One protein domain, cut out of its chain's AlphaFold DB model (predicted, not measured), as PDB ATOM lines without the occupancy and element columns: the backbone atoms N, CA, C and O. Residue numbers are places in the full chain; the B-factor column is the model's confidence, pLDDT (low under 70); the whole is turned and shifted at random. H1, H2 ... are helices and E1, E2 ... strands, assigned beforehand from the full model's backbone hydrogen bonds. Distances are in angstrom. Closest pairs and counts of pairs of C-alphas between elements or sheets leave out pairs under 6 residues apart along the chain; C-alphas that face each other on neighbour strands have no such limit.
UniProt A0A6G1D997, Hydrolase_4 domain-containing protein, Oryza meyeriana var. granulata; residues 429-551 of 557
ATOM      1  N   PHE A 429      -9.114 -26.839  18.721       86.44
ATOM      2  CA  PHE A 429     -10.545 -27.072  18.938       86.44
ATOM      3  C   PHE A 429     -11.332 -27.278  17.648       86.44
ATOM      4  O   PHE A 429     -12.544 -27.479  17.708       86.44
ATOM      5  N   LYS A 430     -10.681 -27.311  16.481       87.94
ATOM      6  CA  LYS A 430     -11.366 -27.567  15.206       87.94
ATOM      7  C   LYS A 430     -12.133 -28.902  15.187       87.94
ATOM      8  O   LYS A 430     -13.285 -28.895  14.747       87.94
ATOM      9  N   PRO A 431     -11.593 -30.032  15.698       87.00
ATOM     10  CA  PRO A 431     -12.353 -31.281  15.780       87.00
ATOM     11  C   PRO A 431     -13.597 -31.158  16.666       87.00
ATOM     12  O   PRO A 431     -14.669 -31.629  16.292       87.00
ATOM     13  N   LEU A 432     -13.473 -30.476  17.812       84.44
ATOM     14  CA  LEU A 432     -14.585 -30.232  18.730       84.44
ATOM     15  C   LEU A 432     -15.649 -29.331  18.090       84.44
ATOM     16  O   LEU A 432     -16.836 -29.635  18.170       84.44
ATOM     17  N   HIS A 433     -15.231 -28.264  17.403       86.81
ATOM     18  CA  HIS A 433     -16.126 -27.379  16.664       86.81
ATOM     19  C   HIS A 433     -16.906 -28.152  15.596       86.81
ATOM     20  O   HIS A 433     -18.123 -28.012  15.512       86.81
ATOM     21  N   HIS A 434     -16.244 -29.008  14.811       88.94
ATOM     22  CA  HIS A 434     -16.917 -29.842  13.812       88.94
ATOM     23  C   HIS A 434     -17.896 -30.840  14.447       88.94
ATOM     24  O   HIS A 434     -19.004 -31.013  13.942       88.94
ATOM     25  N   LEU A 435     -17.513 -31.470  15.561       87.81
ATOM     26  CA  LEU A 435     -18.365 -32.418  16.280       87.81
ATOM     27  C   LEU A 435     -19.645 -31.755  16.805       87.81
ATOM     28  O   LEU A 435     -20.725 -32.324  16.674       87.81
ATOM     29  N   LEU A 436     -19.521 -30.568  17.405       85.94
ATOM     30  CA  LEU A 436     -20.658 -29.837  17.965       85.94
ATOM     31  C   LEU A 436     -21.473 -29.109  16.889       85.94
ATOM     32  O   LEU A 436     -22.676 -28.942  17.066       85.94
ATOM     33  N   SER A 437     -20.825 -28.673  15.800       89.00
ATOM     34  CA  SER A 437     -21.406 -27.875  14.709       89.00
ATOM     35  C   SER A 437     -22.382 -26.800  15.222       89.00
ATOM     36  O   SER A 437     -23.564 -26.801  14.857       89.00
ATOM     37  N   PRO A 438     -21.923 -25.910  16.124       89.06
ATOM     38  CA  PRO A 438     -22.801 -25.004  16.851       89.06
ATOM     39  C   PRO A 438     -23.475 -23.999  15.909       89.06
ATOM     40  O   PRO A 438     -22.859 -23.461  14.988       89.06
ATOM     41  N   VAL A 439     -24.747 -23.692  16.174       91.25
ATOM     42  CA  VAL A 439     -25.479 -22.610  15.503       91.25
ATOM     43  C   VAL A 439     -25.873 -21.572  16.540       91.25
ATOM     44  O   VAL A 439     -26.696 -21.844  17.412       91.25
ATOM     45  N   MET A 440     -25.314 -20.369  16.419       93.00
ATOM     46  CA  MET A 440     -25.677 -19.247  17.282       93.00
ATOM     47  C   MET A 440     -26.919 -18.541  16.745       93.00
ATOM     48  O   MET A 440     -26.985 -18.172  15.568       93.00
ATOM     49  N   LEU A 441     -27.910 -18.363  17.617       96.00
ATOM     50  CA  LEU A 441     -29.133 -17.611  17.360       96.00
ATOM     51  C   LEU A 441     -29.305 -16.565  18.464       96.00
ATOM     52  O   LEU A 441     -29.091 -16.853  19.641       96.00
ATOM     53  N   SER A 442     -29.746 -15.367  18.100       96.50
ATOM     54  CA  SER A 442     -30.069 -14.301  19.050       96.50
ATOM     55  C   SER A 442     -31.396 -13.639  18.697       96.50
ATOM     56  O   SER A 442     -31.879 -13.720  17.568       96.50
ATOM     57  N   THR A 443     -32.018 -12.999  19.687       97.56
ATOM     58  CA  THR A 443     -33.322 -12.343  19.525       97.56
ATOM     59  C   THR A 443     -33.135 -10.834  19.492       97.56
ATOM     60  O   THR A 443     -32.577 -10.253  20.420       97.56
ATOM     61  N   LEU A 444     -33.590 -10.191  18.418       96.69
ATOM     62  CA  LEU A 444     -33.566  -8.738  18.277       96.69
ATOM     63  C   LEU A 444     -34.603  -8.071  19.194       96.69
ATOM     64  O   LEU A 444     -35.566  -8.697  19.635       96.69
ATOM     65  N   ARG A 445     -34.482  -6.752  19.400       93.88
ATOM     66  CA  ARG A 445     -35.428  -5.958  20.216       93.88
ATOM     67  C   ARG A 445     -36.890  -6.057  19.764       93.88
ATOM     68  O   ARG A 445     -37.787  -5.858  20.571       93.88
ATOM     69  N   ASN A 446     -37.131  -6.350  18.487       95.31
ATOM     70  CA  ASN A 446     -38.469  -6.533  17.922       95.31
ATOM     71  C   ASN A 446     -39.001  -7.977  18.056       95.31
ATOM     72  O   ASN A 446     -40.012  -8.305  17.441       95.31
ATOM     73  N   GLY A 447     -38.308  -8.850  18.793       96.19
ATOM     74  CA  GLY A 447     -38.681 -10.252  18.994       96.19
ATOM     75  C   GLY A 447     -38.285 -11.195  17.854       96.19
ATOM     76  O   GLY A 447     -38.494 -12.401  17.967       96.19
ATOM     77  N   LYS A 448     -37.698 -10.694  16.758       97.75
ATOM     78  CA  LYS A 448     -37.240 -11.541  15.648       97.75
ATOM     79  C   LYS A 448     -35.991 -12.326  16.053       97.75
ATOM     80  O   LYS A 448     -34.984 -11.729  16.431       97.75
ATOM     81  N   ILE A 449     -36.035 -13.645  15.885       97.94
ATOM     82  CA  ILE A 449     -34.861 -14.516  16.011       97.94
ATOM     83  C   ILE A 449     -34.026 -14.408  14.732       97.94
ATOM     84  O   ILE A 449     -34.550 -14.508  13.618       97.94
ATOM     85  N   VAL A 450     -32.725 -14.190  14.891       97.19
ATOM     86  CA  VAL A 450     -31.746 -14.094  13.806       97.19
ATOM     87  C   VAL A 450     -30.540 -14.975  14.104       97.19
ATOM     88  O   VAL A 450     -30.269 -15.305  15.256       97.19
ATOM     89  N   ARG A 451     -29.812 -15.363  13.055       96.75
ATOM     90  CA  ARG A 451     -28.533 -16.062  13.195       96.75
ATOM     91  C   ARG A 451     -27.446 -15.096  13.676       96.75
ATOM     92  O   ARG A 451     -27.467 -13.928  13.291       96.75
ATOM     93  N   GLY A 452     -26.522 -15.601  14.486       95.44
ATOM     94  CA  GLY A 452     -25.433 -14.839  15.094       95.44
ATOM     95  C   GLY A 452     -25.853 -14.135  16.383       95.44
ATOM     96  O   GLY A 452     -26.890 -14.441  16.979       95.44
ATOM     97  N   LEU A 453     -25.053 -13.162  16.803       96.62
ATOM     98  CA  LEU A 453     -25.137 -12.445  18.075       96.62
ATOM     99  C   LEU A 453     -25.711 -11.025  17.934       96.62
ATOM    100  O   LEU A 453     -25.578 -10.212  18.845       96.62
ATOM    101  N   ALA A 454     -26.371 -10.693  16.821       95.88
ATOM    102  CA  ALA A 454     -26.937  -9.358  16.580       95.88
ATOM    103  C   ALA A 454     -27.982  -8.910  17.627       95.88
ATOM    104  O   ALA A 454     -28.189  -7.715  17.821       95.88
ATOM    105  N   GLY A 455     -28.640  -9.850  18.313       95.75
ATOM    106  CA  GLY A 455     -29.538  -9.569  19.437       95.75
ATOM    107  C   GLY A 455     -28.831  -9.271  20.765       95.75
ATOM    108  O   GLY A 455     -29.461  -8.758  21.686       95.75
ATOM    109  N   VAL A 456     -27.532  -9.566  20.876       95.69
ATOM    110  CA  VAL A 456     -26.706  -9.212  22.041       95.69
ATOM    111  C   VAL A 456     -26.261  -7.749  21.906       95.69
ATOM    112  O   VAL A 456     -25.878  -7.353  20.802       95.69
ATOM    113  N   PRO A 457     -26.280  -6.933  22.980       94.25
ATOM    114  CA  PRO A 457     -25.760  -5.565  22.937       94.25
ATOM    115  C   PRO A 457     -24.303  -5.490  22.455       94.25
ATOM    116  O   PRO A 457     -23.520  -6.399  22.706       94.25
ATOM    117  N   ASP A 458     -23.930  -4.394  21.786       91.31
ATOM    118  CA  ASP A 458     -22.552  -4.180  21.300       91.31
ATOM    119  C   ASP A 458     -21.614  -3.593  22.363       91.31
ATOM    120  O   ASP A 458     -20.400  -3.601  22.193       91.31
ATOM    121  N   LYS A 459     -22.172  -3.068  23.459       91.69
ATOM    122  CA  LYS A 459     -21.426  -2.503  24.587       91.69
ATOM    123  C   LYS A 459     -21.919  -3.117  25.886       91.69
ATOM    124  O   LYS A 459     -23.118  -3.377  26.020       91.69
ATOM    125  N   GLY A 460     -20.990  -3.337  26.810       91.00
ATOM    126  CA  GLY A 460     -21.305  -3.793  28.151       91.00
ATOM    127  C   GLY A 460     -21.761  -2.679  29.100       91.00
ATOM    128  O   GLY A 460     -21.962  -1.541  28.665       91.00
ATOM    129  N   PRO A 461     -21.972  -3.035  30.379       95.81
ATOM    130  CA  PRO A 461     -21.859  -4.397  30.909       95.81
ATOM    131  C   PRO A 461     -23.016  -5.290  30.426       95.81
ATOM    132  O   PRO A 461     -24.167  -4.858  30.360       95.81
ATOM    133  N   VAL A 462     -22.726  -6.553  30.097       96.44
ATOM    134  CA  VAL A 462     -23.750  -7.551  29.721       96.44
ATOM    135  C   VAL A 462     -23.557  -8.813  30.550       96.44
ATOM    136  O   VAL A 462     -22.467  -9.372  30.582       96.44
ATOM    137  N   LEU A 463     -24.634  -9.298  31.170       96.56
ATOM    138  CA  LEU A 463     -24.670 -10.609  31.816       96.56
ATOM    139  C   LEU A 463     -25.371 -11.620  30.908       96.56
ATOM    140  O   LEU A 463     -26.569 -11.508  30.647       96.56
ATOM    141  N   LEU A 464     -24.633 -12.634  30.473       95.50
ATOM    142  CA  LEU A 464     -25.172 -13.832  29.851       95.50
ATOM    143  C   LEU A 464     -25.367 -14.899  30.926       95.50
ATOM    144  O   LEU A 464     -24.420 -15.289  31.606       95.50
ATOM    145  N   VAL A 465     -26.604 -15.369  31.070       94.62
ATOM    146  CA  VAL A 465     -26.951 -16.455  31.989       94.62
ATOM    147  C   VAL A 465     -27.159 -17.721  31.169       94.62
ATOM    148  O   VAL A 465     -28.117 -17.818  30.405       94.62
ATOM    149  N   GLY A 466     -26.222 -18.656  31.293       89.25
ATOM    150  CA  GLY A 466     -26.218 -19.919  30.568       89.25
ATOM    151  C   GLY A 466     -26.819 -21.077  31.363       89.25
ATOM    152  O   GLY A 466     -27.040 -20.983  32.571       89.25
ATOM    153  N   TYR A 467     -27.038 -22.187  30.657       87.69
ATOM    154  CA  TYR A 467     -27.321 -23.504  31.222       87.69
ATOM    155  C   TYR A 467     -26.426 -24.550  30.529       87.69
ATOM    156  O   TYR A 467     -26.338 -24.551  29.300       87.69
ATOM    157  N   HIS A 468     -25.767 -25.431  31.284       87.50
ATOM    158  CA  HIS A 468     -24.815 -26.433  30.793       87.50
ATOM    159  C   HIS A 468     -25.492 -27.620  30.088       87.50
ATOM    160  O   HIS A 468     -25.436 -28.768  30.536       87.50
ATOM    161  N   GLN A 469     -26.128 -27.371  28.943       83.12
ATOM    162  CA  GLN A 469     -26.739 -28.433  28.133       83.12
ATOM    163  C   GLN A 469     -25.705 -29.430  27.610       83.12
ATOM    164  O   GLN A 469     -25.987 -30.626  27.568       83.12
ATOM    165  N   LEU A 470     -24.508 -28.954  27.259       83.81
ATOM    166  CA  LEU A 470     -23.476 -29.738  26.584       83.81
ATOM    167  C   LEU A 470     -22.246 -29.935  27.475       83.81
ATOM    168  O   LEU A 470     -21.118 -29.873  27.000       83.81
ATOM    169  N   LEU A 471     -22.462 -30.186  28.772       82.38
ATOM    170  CA  LEU A 471     -21.394 -30.447  29.747       82.38
ATOM    171  C   LEU A 471     -20.316 -29.344  29.765       82.38
ATOM    172  O   LEU A 471     -19.130 -29.636  29.907       82.38
ATOM    173  N   ALA A 472     -20.726 -28.082  29.589       83.81
ATOM    174  CA  ALA A 472     -19.854 -26.910  29.473       83.81
ATOM    175  C   ALA A 472     -19.025 -26.813  28.176       83.81
ATOM    176  O   ALA A 472     -18.287 -25.843  28.001       83.81
ATOM    177  N   MET A 473     -19.164 -27.751  27.234       82.81
ATOM    178  CA  MET A 473     -18.487 -27.673  25.934       82.81
ATOM    179  C   MET A 473     -19.015 -26.517  25.076       82.81
ATOM    180  O   MET A 473     -18.303 -26.018  24.214       82.81
ATOM    181  N   GLU A 474     -20.233 -26.033  25.331       86.25
ATOM    182  CA  GLU A 474     -20.789 -24.877  24.624       86.25
ATOM    183  C   GLU A 474     -19.988 -23.580  24.845       86.25
ATOM    184  O   GLU A 474     -20.026 -22.685  23.997       86.25
ATOM    185  N   ILE A 475     -19.218 -23.487  25.941       88.94
ATOM    186  CA  ILE A 475     -18.421 -22.299  26.283       88.94
ATOM    187  C   ILE A 475     -17.395 -21.997  25.193       88.94
ATOM    188  O   ILE A 475     -17.217 -20.833  24.836       88.94
ATOM    189  N   THR A 476     -16.733 -23.019  24.633       87.94
ATOM    190  CA  THR A 476     -15.702 -22.808  23.605       87.94
ATOM    191  C   THR A 476     -16.308 -22.184  22.353       87.94
ATOM    192  O   THR A 476     -15.758 -21.228  21.816       87.94
ATOM    193  N   SER A 477     -17.482 -22.660  21.933       90.00
ATOM    194  CA  SER A 477     -18.205 -22.121  20.779       90.00
ATOM    195  C   SER A 477     -18.734 -20.708  21.032       90.00
ATOM    196  O   SER A 477     -18.686 -19.865  20.140       90.00
ATOM    197  N   MET A 478     -19.215 -20.420  22.246       92.50
ATOM    198  CA  MET A 478     -19.642 -19.066  22.613       92.50
ATOM    199  C   MET A 478     -18.465 -18.087  22.619       92.50
ATOM    200  O   MET A 478     -18.577 -17.002  22.054       92.50
ATOM    201  N   ALA A 479     -17.333 -18.465  23.218       93.31
ATOM    202  CA  ALA A 479     -16.126 -17.642  23.225       93.31
ATOM    203  C   ALA A 479     -15.627 -17.363  21.798       93.31
ATOM    204  O   ALA A 479     -15.286 -16.224  21.481       93.31
ATOM    205  N   GLU A 480     -15.647 -18.376  20.925       94.06
ATOM    206  CA  GLU A 480     -15.304 -18.227  19.511       94.06
ATOM    207  C   GLU A 480     -16.197 -17.196  18.807       94.06
ATOM    208  O   GLU A 480     -15.685 -16.270  18.177       94.06
ATOM    209  N   GLU A 481     -17.523 -17.318  18.929       93.94
ATOM    210  CA  GLU A 481     -18.461 -16.436  18.223       93.94
ATOM    211  C   GLU A 481     -18.392 -14.990  18.731       93.94
ATOM    212  O   GLU A 481     -18.431 -14.044  17.943       93.94
ATOM    213  N   PHE A 482     -18.214 -14.791  20.041       96.19
ATOM    214  CA  PHE A 482     -18.013 -13.455  20.610       96.19
ATOM    215  C   PHE A 482     -16.752 -12.780  20.051       96.19
ATOM    216  O   PHE A 482     -16.784 -11.603  19.683       96.19
ATOM    217  N   LEU A 483     -15.658 -13.528  19.900       95.69
ATOM    218  CA  LEU A 483     -14.442 -13.010  19.274       95.69
ATOM    219  C   LEU A 483     -14.639 -12.750  17.770       95.69
ATOM    220  O   LEU A 483     -14.169 -11.734  17.250       95.69
ATOM    221  N   ARG A 484     -15.350 -13.629  17.051       94.19
ATOM    222  CA  ARG A 484     -15.585 -13.495  15.603       94.19
ATOM    223  C   ARG A 484     -16.500 -12.324  15.262       94.19
ATOM    224  O   ARG A 484     -16.075 -11.457  14.495       94.19
ATOM    225  N   GLU A 485     -17.709 -12.304  15.821       94.81
ATOM    226  CA  GLU A 485     -18.775 -11.360  15.469       94.81
ATOM    227  C   GLU A 485     -18.744 -10.077  16.302       94.81
ATOM    228  O   GLU A 485     -18.939  -8.996  15.750       94.81
ATOM    229  N   LYS A 486     -18.501 -10.174  17.617       93.25
ATOM    230  CA  LYS A 486     -18.549  -9.010  18.521       93.25
ATOM    231  C   LYS A 486     -17.205  -8.326  18.733       93.25
ATOM    232  O   LYS A 486     -17.195  -7.213  19.249       93.25
ATOM    233  N   LYS A 487     -16.087  -8.963  18.358       93.12
ATOM    234  CA  LYS A 487     -14.724  -8.484  18.676       93.12
ATOM    235  C   LYS A 487     -14.553  -8.199  20.174       93.12
ATOM    236  O   LYS A 487     -13.846  -7.281  20.569       93.12
ATOM    237  N   ALA A 488     -15.216  -9.002  21.004       94.00
ATOM    238  CA  ALA A 488     -15.256  -8.849  22.450       94.00
ATOM    239  C   ALA A 488     -14.873 -10.162  23.136       94.00
ATOM    240  O   ALA A 488     -15.152 -11.248  22.629       94.00
ATOM    241  N   VAL A 489     -14.249 -10.064  24.311       95.50
ATOM    242  CA  VAL A 489     -13.948 -11.234  25.145       95.50
ATOM    243  C   VAL A 489     -15.160 -11.567  26.008       95.50
ATOM    244  O   VAL A 489     -15.676 -10.707  26.718       95.50
ATOM    245  N   LEU A 490     -15.576 -12.833  25.981       95.75
ATOM    246  CA  LEU A 490     -16.599 -13.362  26.877       95.75
ATOM    247  C   LEU A 490     -15.965 -13.847  28.189       95.75
ATOM    248  O   LEU A 490     -15.343 -14.907  28.253       95.75
ATOM    249  N   ARG A 491     -16.135 -13.066  29.253       96.19
ATOM    250  CA  ARG A 491     -15.509 -13.281  30.560       96.19
ATOM    251  C   ARG A 491     -16.292 -14.326  31.340       96.19
ATOM    252  O   ARG A 491     -17.302 -14.039  31.983       96.19
ATOM    253  N   THR A 492     -15.852 -15.574  31.232       94.06
ATOM    254  CA  THR A 492     -16.552 -16.715  31.834       94.06
ATOM    255  C   THR A 492     -16.253 -16.820  33.327       94.06
ATOM    256  O   THR A 492     -15.101 -16.980  33.726       94.06
ATOM    257  N   LEU A 493     -17.291 -16.784  34.165       94.31
ATOM    258  CA  LEU A 493     -17.177 -17.054  35.597       94.31
ATOM    259  C   LEU A 493     -17.047 -18.564  35.820       94.31
ATOM    260  O   LEU A 493     -18.033 -19.300  35.830       94.31
ATOM    261  N   ALA A 494     -15.809 -19.023  35.975       90.25
ATOM    262  CA  ALA A 494     -15.459 -20.434  36.022       90.25
ATOM    263  C   ALA A 494     -15.261 -20.947  37.457       90.25
ATOM    264  O   ALA A 494     -14.945 -20.206  38.394       90.25
ATOM    265  N   HIS A 495     -15.446 -22.256  37.629       87.69
ATOM    266  CA  HIS A 495     -15.252 -22.936  38.907       87.69
ATOM    267  C   HIS A 495     -13.776 -22.861  39.363       87.69
ATOM    268  O   HIS A 495     -12.886 -22.978  38.518       87.69
ATOM    269  N   PRO A 496     -13.473 -22.748  40.677       85.94
ATOM    270  CA  PRO A 496     -12.098 -22.632  41.185       85.94
ATOM    271  C   PRO A 496     -11.139 -23.740  40.730       85.94
ATOM    272  O   PRO A 496      -9.941 -23.509  40.629       85.94
ATOM    273  N   VAL A 497     -11.654 -24.928  40.397       81.31
ATOM    274  CA  VAL A 497     -10.859 -26.053  39.857       81.31
ATOM    275  C   VAL A 497     -10.040 -25.678  38.618       81.31
ATOM    276  O   VAL A 497      -8.994 -26.272  38.390       81.31
ATOM    277  N   PHE A 498     -10.483 -24.676  37.848       78.56
ATOM    278  CA  PHE A 498      -9.748 -24.200  36.678       78.56
ATOM    279  C   PHE A 498      -8.552 -23.300  37.015       78.56
ATOM    280  O   PHE A 498      -7.754 -22.994  36.138       78.56
ATOM    281  N   PHE A 499      -8.418 -22.896  38.281       79.06
ATOM    282  CA  PHE A 499      -7.395 -21.961  38.757       79.06
ATOM    283  C   PHE A 499      -6.535 -22.545  39.891       79.06
ATOM    284  O   PHE A 499      -5.440 -22.053  40.144       79.06
ATOM    285  N   VAL A 500      -7.007 -23.593  40.580       64.69
ATOM    286  CA  VAL A 500      -6.317 -24.208  41.725       64.69
ATOM    287  C   VAL A 500      -5.464 -25.411  41.288       64.69
ATOM    288  O   VAL A 500      -5.940 -26.535  41.156       64.69
ATOM    289  N   GLY A 501      -4.166 -25.165  41.100       54.22
ATOM    290  CA  GLY A 501      -3.080 -25.802  41.864       54.22
ATOM    291  C   GLY A 501      -2.777 -27.307  41.798       54.22
ATOM    292  O   GLY A 501      -1.809 -27.689  42.436       54.22
ATOM    293  N   ASN A 502      -3.495 -28.168  41.064       43.69
ATOM    294  CA  ASN A 502      -3.125 -29.603  40.969       43.69
ATOM    295  C   ASN A 502      -3.041 -30.176  39.544       43.69
ATOM    296  O   ASN A 502      -2.627 -31.320  39.370       43.69
ATOM    297  N   PHE A 503      -3.360 -29.404  38.505       49.28
ATOM    298  CA  PHE A 503      -3.168 -29.856  37.115       49.28
ATOM    299  C   PHE A 503      -1.806 -29.470  36.534       49.28
ATOM    300  O   PHE A 503      -1.452 -29.934  35.451       49.28
ATOM    301  N   GLU A 504      -0.979 -28.754  37.303       48.97
ATOM    302  CA  GLU A 504       0.463 -28.666  37.051       48.97
ATOM    303  C   GLU A 504       1.136 -30.043  37.061       48.97
ATOM    304  O   GLU A 504       2.190 -30.182  36.460       48.97
ATOM    305  N   ILE A 505       0.512 -31.085  37.636       47.91
ATOM    306  CA  ILE A 505       0.960 -32.486  37.531       47.91
ATOM    307  C   ILE A 505       1.020 -32.950  36.070       47.91
ATOM    308  O   ILE A 505       1.865 -33.774  35.721       47.91
ATOM    309  N   LEU A 506       0.158 -32.414  35.195       50.78
ATOM    310  CA  LEU A 506       0.157 -32.807  33.789       50.78
ATOM    311  C   LEU A 506       1.442 -32.363  33.082       50.78
ATOM    312  O   LEU A 506       1.854 -33.059  32.158       50.78
ATOM    313  N   ARG A 507       2.075 -31.262  33.532       62.66
ATOM    314  CA  ARG A 507       3.326 -30.682  32.995       62.66
ATOM    315  C   ARG A 507       3.410 -30.725  31.461       62.66
ATOM    316  O   ARG A 507       4.469 -30.980  30.902       62.66
ATOM    317  N   GLN A 508       2.278 -30.540  30.791       62.56
ATOM    318  CA  GLN A 508       2.154 -30.538  29.331       62.56
ATOM    319  C   GLN A 508       2.493 -29.152  28.769       62.56
ATOM    320  O   GLN A 508       2.680 -28.218  29.542       62.56
ATOM    321  N   GLU A 509       2.577 -29.036  27.444       60.62
ATOM    322  CA  GLU A 509       2.882 -27.789  26.723       60.62
ATOM    323  C   GLU A 509       1.831 -26.702  26.996       60.62
ATOM    324  O   GLU A 509       2.158 -25.647  27.536       60.62
ATOM    325  N   LEU A 510       0.563 -26.998  26.691       62.81
ATOM    326  CA  LEU A 510      -0.614 -26.184  26.993       62.81
ATOM    327  C   LEU A 510      -1.764 -27.105  27.415       62.81
ATOM    328  O   LEU A 510      -2.062 -28.121  26.784       62.81
ATOM    329  N   SER A 511      -2.413 -26.760  28.519       66.56
ATOM    330  CA  SER A 511      -3.554 -27.481  29.070       66.56
ATOM    331  C   SER A 511      -4.868 -26.778  28.732       66.56
ATOM    332  O   SER A 511      -4.913 -25.554  28.652       66.56
ATOM    333  N   PHE A 512      -5.989 -27.509  28.664       68.75
ATOM    334  CA  PHE A 512      -7.321 -26.879  28.688       68.75
ATOM    335  C   PHE A 512      -7.491 -25.933  29.897       68.75
ATOM    336  O   PHE A 512      -8.166 -24.910  29.807       68.75
ATOM    337  N   PHE A 513      -6.822 -26.237  31.014       76.12
ATOM    338  CA  PHE A 513      -6.776 -25.379  32.197       76.12
ATOM    339  C   PHE A 513      -6.058 -24.046  31.964       76.12
ATOM    340  O   PHE A 513      -6.407 -23.071  32.617       76.12
ATOM    341  N   ASP A 514      -5.112 -23.982  31.023       83.38
ATOM    342  CA  ASP A 514      -4.431 -22.743  30.638       83.38
ATOM    343  C   ASP A 514      -5.320 -21.898  29.702       83.38
ATOM    344  O   ASP A 514      -5.319 -20.669  29.772       83.38
ATOM    345  N   VAL A 515      -6.141 -22.548  28.863       85.12
ATOM    346  CA  VAL A 515      -7.045 -21.880  27.907       85.12
ATOM    347  C   VAL A 515      -8.094 -21.028  28.623       85.12
ATOM    348  O   VAL A 515      -8.377 -19.917  28.182       85.12
ATOM    349  N   VAL A 516      -8.649 -21.503  29.743       87.94
ATOM    350  CA  VAL A 516      -9.685 -20.774  30.498       87.94
ATOM    351  C   VAL A 516      -9.218 -19.371  30.926       87.94
ATOM    352  O   VAL A 516      -9.839 -18.402  30.488       87.94
ATOM    353  N   PRO A 517      -8.148 -19.200  31.727       88.62
ATOM    354  CA  PRO A 517      -7.649 -17.874  32.084       88.62
ATOM    355  C   PRO A 517      -7.115 -17.098  30.871       88.62
ATOM    356  O   PRO A 517      -7.299 -15.882  30.815       88.62
ATOM    357  N   MET A 518      -6.509 -17.768  29.881       89.94
ATOM    358  CA  MET A 518      -5.988 -17.125  28.666       89.94
ATOM    359  C   MET A 518      -7.086 -16.459  27.823       89.94
ATOM    360  O   MET A 518      -6.872 -15.377  27.279       89.94
ATOM    361  N   TYR A 519      -8.279 -17.058  27.767       92.88
ATOM    362  CA  TYR A 519      -9.459 -16.507  27.088       92.88
ATOM    363  C   TYR A 519     -10.366 -15.673  28.002       92.88
ATOM    364  O   TYR A 519     -11.468 -15.291  27.617       92.88
ATOM    365  N   GLY A 520      -9.889 -15.333  29.200       92.44
ATOM    366  CA  GLY A 520     -10.548 -14.383  30.087       92.44
ATOM    367  C   GLY A 520     -11.554 -14.982  31.059       92.44
ATOM    368  O   GLY A 520     -12.385 -14.265  31.614       92.44
ATOM    369  N   GLY A 521     -11.471 -16.289  31.287       93.00
ATOM    370  CA  GLY A 521     -12.138 -16.933  32.402       93.00
ATOM    371  C   GLY A 521     -11.601 -16.420  33.737       93.00
ATOM    372  O   GLY A 521     -10.393 -16.288  33.938       93.00
ATOM    373  N   VAL A 522     -12.508 -16.154  34.672       93.50
ATOM    374  CA  VAL A 522     -12.193 -15.660  36.016       93.50
ATOM    375  C   VAL A 522     -12.898 -16.532  37.042       93.50
ATOM    376  O   VAL A 522     -14.022 -16.979  36.819       93.50
ATOM    377  N   GLN A 523     -12.256 -16.780  38.183       92.50
ATOM    378  CA  GLN A 523     -12.885 -17.523  39.268       92.50
ATOM    379  C   GLN A 523     -14.185 -16.838  39.699       92.50
ATOM    380  O   GLN A 523     -14.198 -15.643  40.014       92.50
ATOM    381  N   VAL A 524     -15.269 -17.614  39.757       92.44
ATOM    382  CA  VAL A 524     -16.574 -17.122  40.196       92.44
ATOM    383  C   VAL A 524     -16.503 -16.594  41.634       92.44
ATOM    384  O   VAL A 524     -16.158 -17.313  42.571       92.44
ATOM    385  N   SER A 525     -16.811 -15.310  41.808       92.50
ATOM    386  CA  SER A 525     -16.984 -14.663  43.110       92.50
ATOM    387  C   SER A 525     -17.766 -13.354  42.942       92.50
ATOM    388  O   SER A 525     -17.644 -12.724  41.888       92.50
ATOM    389  N   PRO A 526     -18.517 -12.892  43.961       93.44
ATOM    390  CA  PRO A 526     -19.245 -11.625  43.875       93.44
ATOM    391  C   PRO A 526     -18.343 -10.434  43.533       93.44
ATOM    392  O   PRO A 526     -18.728  -9.575  42.743       93.44
ATOM    393  N   ILE A 527     -17.126 -10.403  44.090       95.25
ATOM    394  CA  ILE A 527     -16.180  -9.309  43.860       95.25
ATOM    395  C   ILE A 527     -15.649  -9.312  42.426       95.25
ATOM    396  O   ILE A 527     -15.610  -8.257  41.803       95.25
ATOM    397  N   ASN A 528     -15.308 -10.474  41.864       95.06
ATOM    398  CA  ASN A 528     -14.864 -10.543  40.473       95.06
ATOM    399  C   ASN A 528     -16.002 -10.153  39.532       95.06
ATOM    400  O   ASN A 528     -15.793  -9.327  38.656       95.06
ATOM    401  N   THR A 529     -17.217 -10.659  39.752       94.50
ATOM    402  CA  THR A 529     -18.388 -10.277  38.952       94.50
ATOM    403  C   THR A 529     -18.617  -8.763  38.959       94.50
ATOM    404  O   THR A 529     -18.795  -8.174  37.897       94.50
ATOM    405  N   TYR A 530     -18.547  -8.123  40.131       96.00
ATOM    406  CA  TYR A 530     -18.653  -6.668  40.247       96.00
ATOM    407  C   TYR A 530     -17.562  -5.944  39.447       96.00
ATOM    408  O   TYR A 530     -17.873  -5.069  38.644       96.00
ATOM    409  N   ARG A 531     -16.298  -6.348  39.616       97.25
ATOM    410  CA  ARG A 531     -15.148  -5.727  38.942       97.25
ATOM    411  C   ARG A 531     -15.186  -5.870  37.418       97.25
ATOM    412  O   ARG A 531     -14.714  -4.980  36.724       97.25
ATOM    413  N   LEU A 532     -15.732  -6.970  36.892       96.94
ATOM    414  CA  LEU A 532     -15.925  -7.149  35.446       96.94
ATOM    415  C   LEU A 532     -17.009  -6.192  34.917       96.94
ATOM    416  O   LEU A 532     -16.831  -5.574  33.871       96.94
ATOM    417  N   PHE A 533     -18.112  -6.015  35.651       96.25
ATOM    418  CA  PHE A 533     -19.165  -5.071  35.259       96.25
ATOM    419  C   PHE A 533     -18.747  -3.608  35.375       96.25
ATOM    420  O   PHE A 533     -19.149  -2.809  34.539       96.25
ATOM    421  N   GLU A 534     -17.924  -3.258  36.364       96.50
ATOM    422  CA  GLU A 534     -17.333  -1.918  36.492       96.50
ATOM    423  C   GLU A 534     -16.485  -1.533  35.266       96.50
ATOM    424  O   GLU A 534     -16.276  -0.355  34.994       96.50
ATOM    425  N   ARG A 535     -16.022  -2.529  34.503       94.12
ATOM    426  CA  ARG A 535     -15.214  -2.372  33.288       94.12
ATOM    427  C   ARG A 535     -16.014  -2.565  31.999       94.12
ATOM    428  O   ARG A 535     -15.416  -2.776  30.948       94.12
ATOM    429  N   ASP A 536     -17.344  -2.531  32.078       95.25
ATOM    430  CA  ASP A 536     -18.254  -2.715  30.941       95.25
ATOM    431  C   ASP A 536     -18.019  -4.034  30.170       95.25
ATOM    432  O   ASP A 536     -18.194  -4.102  28.951       95.25
ATOM    433  N   GLU A 537     -17.622  -5.110  30.861       95.31
ATOM    434  CA  GLU A 537     -17.305  -6.389  30.215       95.31
ATOM    435  C   GLU A 537     -18.550  -7.274  29.971       95.31
ATOM    436  O   GLU A 537     -19.601  -7.144  30.613       95.31
ATOM    437  N   PHE A 538     -18.423  -8.214  29.026       97.12
ATOM    438  CA  PHE A 538     -19.404  -9.273  28.775       97.12
ATOM    439  C   PHE A 538     -19.115 -10.457  29.694       97.12
ATOM    440  O   PHE A 538     -18.088 -11.115  29.548       97.12
ATOM    441  N   VAL A 539     -20.019 -10.755  30.622       97.25
ATOM    442  CA  VAL A 539     -19.830 -11.780  31.654       97.25
ATOM    443  C   VAL A 539     -20.739 -12.972  31.381       97.25
ATOM    444  O   VAL A 539     -21.947 -12.804  31.235       97.25
ATOM    445  N   LEU A 540     -20.176 -14.182  31.356       95.88
ATOM    446  CA  LEU A 540     -20.932 -15.435  31.258       95.88
ATOM    447  C   LEU A 540     -21.005 -16.118  32.626       95.88
ATOM    448  O   LEU A 540     -19.974 -16.424  33.228       95.88
ATOM    449  N   LEU A 541     -22.222 -16.385  33.098       94.25
ATOM    450  CA  LEU A 541     -22.503 -17.071  34.357       94.25
ATOM    451  C   LEU A 541     -23.384 -18.299  34.120       94.25
ATOM    452  O   LEU A 541     -24.431 -18.199  33.485       94.25
ATOM    453  N   TYR A 542     -23.010 -19.422  34.731       91.88
ATOM    454  CA  TYR A 542     -23.843 -20.621  34.833       91.88
ATOM    455  C   TYR A 542     -24.302 -20.805  36.283       91.88
ATOM    456  O   TYR A 542     -23.508 -21.249  37.120       91.88
ATOM    457  N   PRO A 543     -25.556 -20.458  36.626       88.56
ATOM    458  CA  PRO A 543     -26.015 -20.448  38.014       88.56
ATOM    459  C   PRO A 543     -25.956 -21.811  38.712       88.56
ATOM    460  O   PRO A 543     -25.689 -21.863  39.911       88.56
ATOM    461  N   GLY A 544     -26.181 -22.923  38.002       83.75
ATOM    462  CA  GLY A 544     -26.099 -24.256  38.604       83.75
ATOM    463  C   GLY A 544     -24.680 -24.825  38.713       83.75
ATOM    464  O   GLY A 544     -24.497 -25.892  39.313       83.75
ATOM    465  N   GLY A 545     -23.673 -24.118  38.185       85.06
ATOM    466  CA  GLY A 545     -22.251 -24.420  38.346       85.06
ATOM    467  C   GLY A 545     -21.865 -25.856  37.976       85.06
ATOM    468  O   GLY A 545     -22.434 -26.469  37.075       85.06
ATOM    469  N   ILE A 546     -20.905 -26.433  38.706       81.44
ATOM    470  CA  ILE A 546     -20.351 -27.757  38.372       81.44
ATOM    471  C   ILE A 546     -21.381 -28.892  38.479       81.44
ATOM    472  O   ILE A 546     -21.324 -29.859  37.725       81.44
ATOM    473  N   ARG A 547     -22.362 -28.767  39.383       83.06
ATOM    474  CA  ARG A 547     -23.446 -29.753  39.518       83.06
ATOM    475  C   ARG A 547     -24.297 -29.792  38.260       83.06
ATOM    476  O   ARG A 547     -24.732 -30.861  37.849       83.06
ATOM    477  N   GLU A 548     -24.544 -28.631  37.671       84.81
ATOM    478  CA  GLU A 548     -25.250 -28.510  36.406       84.81
ATOM    479  C   GLU A 548     -24.388 -28.985  35.239       84.81
ATOM    480  O   GLU A 548     -24.881 -29.759  34.431       84.81
ATOM    481  N   ALA A 549     -23.096 -28.639  35.212       82.69
ATOM    482  CA  ALA A 549     -22.153 -29.112  34.194       82.69
ATOM    483  C   ALA A 549     -22.066 -30.641  34.126       82.69
ATOM    484  O   ALA A 549     -21.921 -31.205  33.050       82.69
ATOM    485  N   LEU A 550     -22.202 -31.319  35.266       80.81
ATOM    486  CA  LEU A 550     -22.204 -32.780  35.357       80.81
ATOM    487  C   LEU A 550     -23.614 -33.386  35.264       80.81
ATOM    488  O   LEU A 550     -23.801 -34.558  35.582       80.81
ATOM    489  N   HIS A 551     -24.633 -32.604  34.885       83.69
ATOM    490  CA  HIS A 551     -26.049 -33.015  34.827       83.69
ATOM    491  C   HIS A 551     -26.537 -33.694  36.114       83.69
ATOM    492  O   HIS A 551     -27.349 -34.617  36.086       83.69
TER     493      HIS A 551
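AT A GLANCE: This is residues 429 to 551 of the 557 residues of the protein "Hydrolase_4 domain-containing protein" of Oryza meyeriana var. granulata (UniProt A0A6G1D997). A small, entirely parallel sheet of three strands forms the core, with H2 on one side of it and H5 on the other. The hairpin of E1 and E2 at one end and the loop around H3 at the other, where residues 505 to 510 stick out, make the longest axis; H1 is near H2. The printed part has 123 residues, with six named helices and five named strands in the order H1 E1 E2 E3 H2 E4 H3 H4 H5 E5 H6. The core sheet runs E3 E5 E4, E1 and E2 form a second, antiparallel pair, and the class is mixed, helices and strands. The whole is compact, with a radius of gyration of the C-alphas of 15.0 A and spans of 51 by 36 by 28 A.

HOW THE PARTS SIT: H1, residues 430 to 436, is close but not clearly touching H2, residues 474 to 486; the closest C-alphas, of His 433 and Ser 477, are 7.0 A apart. E1, residues 441 to 443, and E2, residues 449 to 451, form a hairpin, with N 442 and O 450 2.9 A apart. E3, residues 462 to 465, is parallel to E5, residues 538 to 541, with N 464 and O 539 2.8 A apart. E5 is parallel to E4, residues 490 to 494, with N 491 and O 538 2.8 A apart. E3, H2 and E4 form a split strand-helix-strand unit, two parallel strands with E5 between them, and its crossover is right-handed. H2 is on the sheet; its closest C-alphas to E4 are Ala 479 and Leu 490, 5.6 A. E4, H3, H4, H5 and E5 form a strand-helix-strand unit of neighbour strands, with H3 at residues 503 to 506, H4 at 512 to 518 and H5 at 526 to 533. H4 only grazes the sheet, with residues 516 to 517. H5 lies over E5 at a height over the sheet of 9.7 A and runs along the strands, at 11 degrees to E5 on the local plane. H6, residues 545 to 549, is not on the sheet. Every O i to N i+4 pair is within hydrogen-bond range in H1, H2, H5 and H6; in H4 2 of 3 are, and H3 is too short for one.

IN THESE COORDINATES: H1 begins at C-alpha 430 (-11.366, -27.567, 15.206). From first to last C-alpha H1 is 10.0 A, H2 17.1 A, E4 11.6 A, H5 10.8 A and E5 10.1 A. H6 ends at C-alpha 549 (-22.153, -29.112, 34.194).

THE WHOLE: The two C-alphas farthest apart, of Asn 446 and Ile 505, are 51.1 A apart. The printed part has no cut, and no link is long. The mean pLDDT of the printed part is 87.6; residues 500 to 512 are under 70.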